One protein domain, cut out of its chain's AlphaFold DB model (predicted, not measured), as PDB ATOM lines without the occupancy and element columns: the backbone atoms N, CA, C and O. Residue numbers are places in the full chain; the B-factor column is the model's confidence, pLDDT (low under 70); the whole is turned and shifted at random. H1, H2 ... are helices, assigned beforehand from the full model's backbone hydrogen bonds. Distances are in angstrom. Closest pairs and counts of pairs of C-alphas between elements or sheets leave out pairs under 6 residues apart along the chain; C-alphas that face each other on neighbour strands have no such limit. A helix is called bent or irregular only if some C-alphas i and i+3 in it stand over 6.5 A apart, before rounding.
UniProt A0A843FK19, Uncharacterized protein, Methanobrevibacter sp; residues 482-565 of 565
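Overview. This is residues 482 to 565 of the 565 residues of an uncharacterized protein of Methanobrevibacter sp (UniProt A0A843FK19). Seven helices make a small body with few contacts between them: H6 lies nearest the middle, H5 and H7 run nearly side by side towards one end, and H3 and H1 lie towards the other, apart from each other. The printed part has 84 residues, with named helices H1 to H7 in chain order and no named strand; its class is all helix. It is compact, with a radius of gyration of the C-alphas of 12.6 A and spans of 34, 27 and 22 A.

Along the chain. H1, residues 482 to 486, begins at C-alpha 482 (186.980, 173.605, 156.228). H2 is residues 492 to 495; H3, residues 498 to 511, is 19.7 A long. H4 is residues 518 to 524. H5, residues 526 to 538, is 19.3 A long and irregular: C-alphas 534 and 537 are 8.1 A apart. H6 is residues 542 to 550. H7, residues 554 to 564, is 15.5 A long and ends at C-alpha 564 (168.816, 205.640, 157.704).

Arrangement. H5 is the hub. With residues 526 to 527 alone it touches H1, closest at the C-alphas of Lys 485 and Thr 526, 5.5 A. H5 and H7 only just touch, with 3 pairs of C-alphas within 8 A, at a shallow tilt of 22 degrees. H4 touches H6, closest at the C-alphas of Val 518 and Asp 543, 5.9 A. H3 and H4 are near each other. Every O i to N i+4 pair is within hydrogen-bond range in H4, H6 and H7; H3 has 9 of 10, H5 7 of 9, and H1 0 of 1, with 1 of 2 O i to N i+3 pairs; H2 is too short for an i+4 pair.

Size, cuts and confidence. The farthest C-alphas, of Glu 482 and Gln 564, are 36.9 A apart. The printed part has no cut and no long link. Residue 565 alone has a pLDDT under 70.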
ATOM      1  N   GLU A 482     186.198 172.523 156.839       77.31
ATOM      2  CA  GLU A 482     186.980 173.605 156.228       77.31
ATOM      3  C   GLU A 482     186.308 174.194 154.978       77.31
ATOM      4  O   GLU A 482     186.444 175.379 154.664       77.31
ATOM      5  N   ASP A 483     185.503 173.380 154.291       80.69
ATOM      6  CA  ASP A 483     184.700 173.835 153.167       80.69
ATOM      7  C   ASP A 483     183.590 174.803 153.606       80.69
ATOM      8  O   ASP A 483     183.337 175.772 152.899       80.69
ATOM      9  N   PHE A 484     182.979 174.622 154.781       86.25
ATOM     10  CA  PHE A 484     182.002 175.574 155.318       86.25
ATOM     11  C   PHE A 484     182.619 176.948 155.602       86.25
ATOM     12  O   PHE A 484     182.051 177.972 155.214       86.25
ATOM     13  N   LYS A 485     183.802 176.986 156.227       85.12
ATOM     14  CA  LYS A 485     184.453 178.240 156.657       85.12
ATOM     15  C   LYS A 485     184.740 179.206 155.507       85.12
ATOM     16  O   LYS A 485     184.775 180.421 155.702       85.12
ATOM     17  N   THR A 486     184.966 178.663 154.311       82.56
ATOM     18  CA  THR A 486     185.400 179.413 153.121       82.56
ATOM     19  C   THR A 486     184.272 179.711 152.127       82.56
ATOM     20  O   THR A 486     184.448 180.571 151.248       82.56
ATOM     21  N   LEU A 487     183.113 179.053 152.282       86.81
ATOM     22  CA  LEU A 487     181.923 179.268 151.457       86.81
ATOM     23  C   LEU A 487     181.424 180.716 151.552       86.81
ATOM     24  O   LEU A 487     181.473 181.352 152.604       86.81
ATOM     25  N   ILE A 488     180.937 181.240 150.426       88.62
ATOM     26  CA  ILE A 488     180.384 182.592 150.331       88.62
ATOM     27  C   ILE A 488     178.864 182.479 150.319       88.62
ATOM     28  O   ILE A 488     178.283 182.119 149.304       88.62
ATOM     29  N   PHE A 489     178.235 182.802 151.445       89.94
ATOM     30  CA  PHE A 489     176.774 182.786 151.595       89.94
ATOM     31  C   PHE A 489     176.087 184.084 151.148       89.94
ATOM     32  O   PHE A 489     174.877 184.223 151.305       89.94
ATOM     33  N   LEU A 490     176.853 185.037 150.610       90.62
ATOM     34  CA  LEU A 490     176.309 186.297 150.122       90.62
ATOM     35  C   LEU A 490     175.280 186.013 149.024       90.62
ATOM     36  O   LEU A 490     175.610 185.369 148.028       90.62
ATOM     37  N   ASP A 491     174.058 186.500 149.221       87.00
ATOM     38  CA  ASP A 491     172.945 186.369 148.278       87.00
ATOM     39  C   ASP A 491     172.591 184.899 147.946       87.00
ATOM     40  O   ASP A 491     172.039 184.575 146.886       87.00
ATOM     41  N   ALA A 492     172.883 183.989 148.887       87.88
ATOM     42  CA  ALA A 492     172.760 182.545 148.715       87.88
ATOM     43  C   ALA A 492     171.360 182.083 148.281       87.88
ATOM     44  O   ALA A 492     171.289 181.237 147.387       87.88
ATOM     45  N   LYS A 493     170.276 182.675 148.817       87.19
ATOM     46  CA  LYS A 493     168.882 182.324 148.467       87.19
ATOM     47  C   LYS A 493     168.565 182.550 146.977       87.19
ATOM     48  O   LYS A 493     167.651 181.932 146.448       87.19
ATOM     49  N   THR A 494     169.346 183.382 146.279       86.75
ATOM     50  CA  THR A 494     169.203 183.644 144.830       86.75
ATOM     51  C   THR A 494     170.294 183.020 143.963       86.75
ATOM     52  O   THR A 494     170.198 183.033 142.741       86.75
ATOM     53  N   SER A 495     171.334 182.451 144.578       83.25
ATOM     54  CA  SER A 495     172.507 181.925 143.865       83.25
ATOM     55  C   SER A 495     172.247 180.629 143.090       83.25
ATOM     56  O   SER A 495     173.049 180.256 142.236       83.25
ATOM     57  N   GLY A 496     171.176 179.899 143.428       77.25
ATOM     58  CA  GLY A 496     170.890 178.566 142.890       77.25
ATOM     59  C   GLY A 496     171.907 177.489 143.291       77.25
ATOM     60  O   GLY A 496     171.847 176.377 142.773       77.25
ATOM     61  N   ASN A 497     172.852 177.785 144.194       86.12
ATOM     62  CA  ASN A 497     173.883 176.838 144.603       86.12
ATOM     63  C   ASN A 497     173.310 175.801 145.592       86.12
ATOM     64  O   ASN A 497     173.040 176.152 146.746       86.12
ATOM     65  N   PRO A 498     173.197 174.516 145.205       84.50
ATOM     66  CA  PRO A 498     172.567 173.496 146.042       84.50
ATOM     67  C   PRO A 498     173.343 173.231 147.336       84.50
ATOM     68  O   PRO A 498     172.752 172.861 148.345       84.50
ATOM     69  N   LYS A 499     174.662 173.465 147.348       84.88
ATOM     70  CA  LYS A 499     175.489 173.290 148.546       84.88
ATOM     71  C   LYS A 499     175.225 174.385 149.581       84.88
ATOM     72  O   LYS A 499     175.179 174.079 150.766       84.88
ATOM     73  N   LEU A 500     175.050 175.639 149.148       86.62
ATOM     74  CA  LEU A 500     174.708 176.749 150.050       86.62
ATOM     75  C   LEU A 500     173.297 176.573 150.611       86.62
ATOM     76  O   LEU A 500     173.109 176.689 151.821       86.62
ATOM     77  N   MET A 501     172.343 176.220 149.745       87.31
ATOM     78  CA  MET A 501     170.962 175.961 150.151       87.31
ATOM     79  C   MET A 501     170.876 174.810 151.151       87.31
ATOM     80  O   MET A 501     170.260 174.981 152.189       87.31
ATOM     81  N   ALA A 502     171.616 173.713 150.959       85.38
ATOM     82  CA  ALA A 502     171.630 172.609 151.922       85.38
ATOM     83  C   ALA A 502     172.074 173.018 153.346       85.38
ATOM     84  O   ALA A 502     171.606 172.436 154.323       85.38
ATOM     85  N   TYR A 503     172.975 174.000 153.492       88.00
ATOM     86  CA  TYR A 503     173.362 174.524 154.809       88.00
ATOM     87  C   TYR A 503     172.302 175.461 155.403       88.00
ATOM     88  O   TYR A 503     172.098 175.418 156.618       88.00
ATOM     89  N   ILE A 504     171.647 176.271 154.562       86.81
ATOM     90  CA  ILE A 504     170.560 177.182 154.954       86.81
ATOM     91  C   ILE A 504     169.319 176.383 155.352       86.81
ATOM     92  O   ILE A 504     168.821 176.570 156.451       86.81
ATOM     93  N   ASP A 505     168.882 175.430 154.534       85.25
ATOM     94  CA  ASP A 505     167.722 174.579 154.818       85.25
ATOM     95  C   ASP A 505     167.917 173.818 156.135       85.25
ATOM     96  O   ASP A 505     167.013 173.720 156.959       85.25
ATOM     97  N   LYS A 506     169.140 173.332 156.381       83.56
ATOM     98  CA  LYS A 506     169.477 172.644 157.631       83.56
ATOM     99  C   LYS A 506     169.567 173.593 158.835       83.56
ATOM    100  O   LYS A 506     169.298 173.157 159.952       83.56
ATOM    101  N   TYR A 507     169.948 174.855 158.623       85.50
ATOM    102  CA  TYR A 507     169.883 175.895 159.651       85.50
ATOM    103  C   TYR A 507     168.424 176.195 160.023       85.50
ATOM    104  O   TYR A 507     168.085 176.173 161.204       85.50
ATOM    105  N   GLU A 508     167.558 176.409 159.029       84.31
ATOM    106  CA  GLU A 508     166.130 176.682 159.234       84.31
ATOM    107  C   GLU A 508     165.432 175.504 159.929       84.31
ATOM    108  O   GLU A 508     164.711 175.712 160.900       84.31
ATOM    109  N   GLU A 509     165.733 174.256 159.542       82.44
ATOM    110  CA  GLU A 509     165.234 173.055 160.235       82.44
ATOM    111  C   GLU A 509     165.609 173.056 161.728       82.44
ATOM    112  O   GLU A 509     164.810 172.669 162.578       82.44
ATOM    113  N   LEU A 510     166.821 173.500 162.078       79.88
ATOM    114  CA  LEU A 510     167.248 173.581 163.476       79.88
ATOM    115  C   LEU A 510     166.608 174.743 164.219       79.88
ATOM    116  O   LEU A 510     166.199 174.559 165.358       79.88
ATOM    117  N   LYS A 511     166.464 175.904 163.580       80.88
ATOM    118  CA  LYS A 511     165.727 177.053 164.122       80.88
ATOM    119  C   LYS A 511     164.261 176.693 164.398       80.88
ATOM    120  O   LYS A 511     163.670 177.141 165.378       80.88
ATOM    121  N   GLU A 512     163.684 175.814 163.580       78.31
ATOM    122  CA  GLU A 512     162.364 175.224 163.797       78.31
ATOM    123  C   GLU A 512     162.328 174.104 164.849       78.31
ATOM    124  O   GLU A 512     161.246 173.620 165.178       78.31
ATOM    125  N   MET A 513     163.449 173.683 165.421       73.25
ATOM    126  CA  MET A 513     163.482 172.624 166.436       73.25
ATOM    127  C   MET A 513     164.022 173.092 167.784       73.25
ATOM    128  O   MET A 513     163.655 172.535 168.816       73.25
ATOM    129  N   CYS A 514     164.907 174.078 167.793       79.00
ATOM    130  CA  CYS A 514     165.580 174.560 168.981       79.00
ATOM    131  C   CYS A 514     165.993 176.023 168.824       79.00
ATOM    132  O   CYS A 514     166.062 176.559 167.718       79.00
ATOM    133  N   ASN A 515     166.321 176.669 169.940       75.75
ATOM    134  CA  ASN A 515     166.921 177.997 169.939       75.75
ATOM    135  C   ASN A 515     168.405 177.929 169.523       75.75
ATOM    136  O   ASN A 515     169.311 178.202 170.316       75.75
ATOM    137  N   TYR A 516     168.667 177.488 168.287       75.56
ATOM    138  CA  TYR A 516     170.011 177.443 167.721       75.56
ATOM    139  C   TYR A 516     170.427 178.848 167.263       75.56
ATOM    140  O   TYR A 516     169.835 179.393 166.326       75.56
ATOM    141  N   PRO A 517     171.439 179.462 167.896       76.19
ATOM    142  CA  PRO A 517     171.722 180.868 167.668       76.19
ATOM    143  C   PRO A 517     172.374 181.090 166.297       76.19
ATOM    144  O   PRO A 517     173.352 180.423 165.950       76.19
ATOM    145  N   VAL A 518     171.896 182.094 165.544       84.69
ATOM    146  CA  VAL A 518     172.519 182.562 164.284       84.69
ATOM    147  C   VAL A 518     174.012 182.849 164.463       84.69
ATOM    148  O   VAL A 518     174.807 182.642 163.545       84.69
ATOM    149  N   SER A 519     174.412 183.295 165.655       84.75
ATOM    150  CA  SER A 519     175.803 183.601 165.973       84.75
ATOM    151  C   SER A 519     176.743 182.414 165.756       84.75
ATOM    152  O   SER A 519     177.849 182.623 165.267       84.75
ATOM    153  N   GLU A 520     176.322 181.174 166.025       84.19
ATOM    154  CA  GLU A 520     177.154 179.991 165.763       84.19
ATOM    155  C   GLU A 520     177.386 179.763 164.268       84.19
ATOM    156  O   GLU A 520     178.483 179.382 163.858       84.19
ATOM    157  N   PHE A 521     176.388 180.058 163.435       87.50
ATOM    158  CA  PHE A 521     176.522 179.968 161.984       87.50
ATOM    159  C   PHE A 521     177.464 181.057 161.444       87.50
ATOM    160  O   PHE A 521     178.394 180.755 160.692       87.50
ATOM    161  N   ILE A 522     177.267 182.313 161.867       90.00
ATOM    162  CA  ILE A 522     178.100 183.452 161.449       90.00
ATOM    163  C   ILE A 522     179.551 183.255 161.900       90.00
ATOM    164  O   ILE A 522     180.463 183.368 161.085       90.00
ATOM    165  N   ASN A 523     179.776 182.935 163.178       89.00
ATOM    166  CA  ASN A 523     181.117 182.856 163.767       89.00
ATOM    167  C   ASN A 523     181.987 181.766 163.128       89.00
ATOM    168  O   ASN A 523     183.212 181.886 163.119       89.00
ATOM    169  N   ARG A 524     181.372 180.715 162.577       88.06
ATOM    170  CA  ARG A 524     182.079 179.614 161.909       88.06
ATOM    171  C   ARG A 524     182.357 179.878 160.429       88.06
ATOM    172  O   ARG A 524     183.162 179.162 159.841       88.06
ATOM    173  N   ASN A 525     181.743 180.892 159.815       91.62
ATOM    174  CA  ASN A 525     182.030 181.284 158.437       91.62
ATOM    175  C   ASN A 525     182.883 182.559 158.401       91.62
ATOM    176  O   ASN A 525     182.394 183.664 158.630       91.62
ATOM    177  N   THR A 526     184.165 182.421 158.051       88.44
ATOM    178  CA  THR A 526     185.150 183.511 158.136       88.44
ATOM    179  C   THR A 526     184.733 184.750 157.343       88.44
ATOM    180  O   THR A 526     184.905 185.872 157.812       88.44
ATOM    181  N   LYS A 527     184.168 184.575 156.141       89.38
ATOM    182  CA  LYS A 527     183.757 185.707 155.294       89.38
ATOM    183  C   LYS A 527     182.542 186.434 155.855       89.38
ATOM    184  O   LYS A 527     182.561 187.658 155.942       89.38
ATOM    185  N   MET A 528     181.521 185.686 156.257       92.94
ATOM    186  CA  MET A 528     180.307 186.242 156.844       92.94
ATOM    187  C   MET A 528     180.607 186.967 158.162       92.94
ATOM    188  O   MET A 528     180.116 188.074 158.365       92.94
ATOM    189  N   LEU A 529     181.471 186.403 159.014       93.25
ATOM    190  CA  LEU A 529     181.918 187.046 160.251       93.25
ATOM    191  C   LEU A 529     182.638 188.374 159.987       93.25
ATOM    192  O   LEU A 529     182.328 189.382 160.620       93.25
ATOM    193  N   VAL A 530     183.580 188.393 159.039       93.12
ATOM    194  CA  VAL A 530     184.319 189.612 158.671       93.12
ATOM    195  C   VAL A 530     183.374 190.697 158.152       93.12
ATOM    196  O   VAL A 530     183.521 191.869 158.506       93.12
ATOM    197  N   ASP A 531     182.392 190.333 157.329       91.81
ATOM    198  CA  ASP A 531     181.426 191.293 156.794       91.81
ATOM    199  C   ASP A 531     180.435 191.781 157.855       91.81
ATOM    200  O   ASP A 531     180.113 192.976 157.874       91.81
ATOM    201  N   PHE A 532     180.025 190.915 158.788       94.12
ATOM    202  CA  PHE A 532     179.261 191.326 159.963       94.12
ATOM    203  C   PHE A 532     180.047 192.353 160.775       94.12
ATOM    204  O   PHE A 532     179.558 193.455 160.980       94.12
ATOM    205  N   GLN A 533     181.297 192.061 161.145       93.88
ATOM    206  CA  GLN A 533     182.133 192.964 161.949       93.88
ATOM    207  C   GLN A 533     182.328 194.338 161.290       93.88
ATOM    208  O   GLN A 533     182.286 195.366 161.964       93.88
ATOM    209  N   LYS A 534     182.484 194.387 159.961       93.94
ATOM    210  CA  LYS A 534     182.582 195.653 159.207       93.94
ATOM    211  C   LYS A 534     181.279 196.449 159.176       93.94
ATOM    212  O   LYS A 534     181.302 197.649 158.893       93.94
ATOM    213  N   THR A 535     180.143 195.791 159.383       92.81
ATOM    214  CA  THR A 535     178.816 196.384 159.204       92.81
ATOM    215  C   THR A 535     177.937 196.336 160.449       92.81
ATOM    216  O   THR A 535     176.827 196.849 160.384       92.81
ATOM    217  N   THR A 536     178.424 195.829 161.588       92.31
ATOM    218  CA  THR A 536     177.685 195.641 162.853       92.31
ATOM    219  C   THR A 536     176.862 196.864 163.233       92.31
ATOM    220  O   THR A 536     175.704 196.734 163.611       92.31
ATOM    221  N   ASN A 537     177.419 198.063 163.057       92.19
ATOM    222  CA  ASN A 537     176.742 199.306 163.405       92.19
ATOM    223  C   ASN A 537     175.438 199.534 162.620       92.19
ATOM    224  O   ASN A 537     174.660 200.388 163.019       92.19
ATOM    225  N   TYR A 538     175.184 198.851 161.508       92.75
ATOM    226  CA  TYR A 538     174.001 199.068 160.668       92.75
ATOM    227  C   TYR A 538     172.850 198.093 160.945       92.75
ATOM    228  O   TYR A 538     171.780 198.260 160.361       92.75
ATOM    229  N   TRP A 539     173.052 197.107 161.820       93.06
ATOM    230  CA  TRP A 539     172.099 196.025 162.077       93.06
ATOM    231  C   TRP A 539     171.619 196.065 163.529       93.06
ATOM    232  O   TRP A 539     172.402 196.361 164.430       93.06
ATOM    233  N   SER A 540     170.343 195.764 163.765       89.06
ATOM    234  CA  SER A 540     169.770 195.678 165.114       89.06
ATOM    235  C   SER A 540     170.093 194.357 165.813       89.06
ATOM    236  O   SER A 540     170.058 194.295 167.038       89.06
ATOM    237  N   SER A 541     170.407 193.302 165.055       90.56
ATOM    238  CA  SER A 541     170.823 191.997 165.578       90.56
ATOM    239  C   SER A 541     171.658 191.211 164.558       90.56
ATOM    240  O   SER A 541     171.716 191.557 163.375       90.56
ATOM    241  N   MET A 542     172.304 190.130 165.013       91.00
ATOM    242  CA  MET A 542     172.960 189.163 164.121       91.00
ATOM    243  C   MET A 542     171.955 188.458 163.200       91.00
ATOM    244  O   MET A 542     172.295 188.189 162.051       91.00
ATOM    245  N   ASP A 543     170.729 188.202 163.669       89.81
ATOM    246  CA  ASP A 543     169.672 187.585 162.860       89.81
ATOM    247  C   ASP A 543     169.265 188.482 161.689       89.81
ATOM    248  O   ASP A 543     169.160 188.015 160.556       89.81
ATOM    249  N   GLU A 544     169.107 189.789 161.937       92.50
ATOM    250  CA  GLU A 544     168.781 190.751 160.881       92.50
ATOM    251  C   GLU A 544     169.877 190.784 159.808       92.50
ATOM    252  O   GLU A 544     169.584 190.751 158.610       92.50
ATOM    253  N   PHE A 545     171.142 190.821 160.236       94.88
ATOM    254  CA  PHE A 545     172.271 190.746 159.315       94.88
ATOM    255  C   PHE A 545     172.249 189.446 158.511       94.88
ATOM    256  O   PHE A 545     172.408 189.497 157.294       94.88
ATOM    257  N   PHE A 546     172.062 188.299 159.167       93.56
ATOM    258  CA  PHE A 546     172.096 186.993 158.516       93.56
ATOM    259  C   PHE A 546     171.028 186.874 157.430       93.56
ATOM    260  O   PHE A 546     171.362 186.544 156.291       93.56
ATOM    261  N   GLU A 547     169.780 187.236 157.740       92.56
ATOM    262  CA  GLU A 547     168.687 187.228 156.763       92.56
ATOM    263  C   GLU A 547     168.978 188.162 155.589       92.56
ATOM    264  O   GLU A 547     168.822 187.774 154.428       92.56
ATOM    265  N   ALA A 548     169.470 189.375 155.863       91.94
ATOM    266  CA  ALA A 548     169.855 190.311 154.815       91.94
ATOM    267  C   ALA A 548     170.996 189.758 153.949       91.94
ATOM    268  O   ALA A 548     170.944 189.886 152.724       91.94
ATOM    269  N   TYR A 549     172.002 189.134 154.563       93.31
ATOM    270  CA  TYR A 549     173.199 188.614 153.904       93.31
ATOM    271  C   TYR A 549     172.882 187.472 152.937       93.31
ATOM    272  O   TYR A 549     173.479 187.402 151.864       93.31
ATOM    273  N   ILE A 550     171.911 186.614 153.266       93.19
ATOM    274  CA  ILE A 550     171.504 185.490 152.409       93.19
ATOM    275  C   ILE A 550     170.358 185.831 151.438       93.19
ATOM    276  O   ILE A 550     170.088 185.032 150.545       93.19
ATOM    277  N   SER A 551     169.699 186.991 151.579       90.44
ATOM    278  CA  SER A 551     168.424 187.353 150.916       90.44
ATOM    279  C   SER A 551     168.431 187.482 149.388       90.44
ATOM    280  O   SER A 551     167.364 187.432 148.780       90.44
ATOM    281  N   GLY A 552     169.588 187.698 148.760       86.50
ATOM    282  CA  GLY A 552     169.666 188.005 147.327       86.50
ATOM    283  C   GLY A 552     169.682 189.495 146.987       86.50
ATOM    284  O   GLY A 552     169.749 189.860 145.814       86.50
ATOM    285  N   ASN A 553     169.596 190.370 147.991       89.75
ATOM    286  CA  ASN A 553     169.646 191.816 147.797       89.75
ATOM    287  C   ASN A 553     170.471 192.533 148.879       89.75
ATOM    288  O   ASN A 553     170.223 193.703 149.195       89.75
ATOM    289  N   TYR A 554     171.463 191.846 149.457       92.38
ATOM    290  CA  TYR A 554     172.229 192.336 150.607       92.38
ATOM    291  C   TYR A 554     172.805 193.740 150.384       92.38
ATOM    292  O   TYR A 554     172.678 194.623 151.235       92.38
ATOM    293  N   LYS A 555     173.400 193.988 149.210       91.69
ATOM    294  CA  LYS A 555     174.022 195.285 148.883       91.69
ATOM    295  C   LYS A 555     173.023 196.439 148.920       91.69
ATOM    296  O   LYS A 555     173.366 197.523 149.396       91.69
ATOM    297  N   GLN A 556     171.805 196.224 148.427       92.62
ATOM    298  CA  GLN A 556     170.763 197.248 148.433       92.62
ATOM    299  C   GLN A 556     170.221 197.472 149.847       92.62
ATOM    300  O   GLN A 556     170.048 198.623 150.249       92.62
ATOM    301  N   ILE A 557     170.023 196.400 150.623       93.25
ATOM    302  CA  ILE A 557     169.595 196.484 152.027       93.25
ATOM    303  C   ILE A 557     170.630 197.269 152.844       93.25
ATOM    304  O   ILE A 557     170.278 198.242 153.509       93.25
ATOM    305  N   LEU A 558     171.918 196.937 152.713       93.94
ATOM    306  CA  LEU A 558     173.008 197.648 153.381       93.94
ATOM    307  C   LEU A 558     173.080 199.123 152.953       93.94
ATOM    308  O   LEU A 558     173.303 200.000 153.786       93.94
ATOM    309  N   LYS A 559     172.871 199.425 151.663       94.25
ATOM    310  CA  LYS A 559     172.819 200.809 151.160       94.25
ATOM    311  C   LYS A 559     171.672 201.598 151.791       94.25
ATOM    312  O   LYS A 559     171.863 202.767 152.115       94.25
ATOM    313  N   ASN A 560     170.508 200.980 151.973       93.06
ATOM    314  CA  ASN A 560     169.363 201.614 152.624       93.06
ATOM    315  C   ASN A 560     169.615 201.827 154.123       93.06
ATOM    316  O   ASN A 560     169.409 202.935 154.608       93.06
ATOM    317  N   LYS A 561     170.157 200.827 154.831       92.62
ATOM    318  CA  LYS A 561     170.535 200.943 156.251       92.62
ATOM    319  C   LYS A 561     171.551 202.058 156.503       92.62
ATOM    320  O   LYS A 561     171.400 202.825 157.445       92.62
ATOM    321  N   LYS A 562     172.540 202.212 155.616       92.00
ATOM    322  CA  LYS A 562     173.528 203.304 155.667       92.00
ATOM    323  C   LYS A 562     172.940 204.703 155.469       92.00
ATOM    324  O   LYS A 562     173.597 205.656 155.851       92.00
ATOM    325  N   LYS A 563     171.773 204.834 154.830       90.69
ATOM    326  CA  LYS A 563     171.079 206.121 154.632       90.69
ATOM    327  C   LYS A 563     170.133 206.480 155.779       90.69
ATOM    328  O   LYS A 563     169.688 207.617 155.852       90.69
ATOM    329  N   GLN A 564     169.737 205.486 156.573       81.44
ATOM    330  CA  GLN A 564     168.816 205.640 157.704       81.44
ATOM    331  C   GLN A 564     169.543 205.960 159.018       81.44
ATOM    332  O   GLN A 564     168.898 206.372 159.978       81.44
ATOM    333  N   LYS A 565     170.863 205.760 159.051       62.09
ATOM    334  CA  LYS A 565     171.780 206.333 160.038       62.09
ATOM    335  C   LYS A 565     172.354 207.632 159.506       62.09
ATOM    336  O   LYS A 565     172.623 208.506 160.355       62.09
TER     337      LYS A 565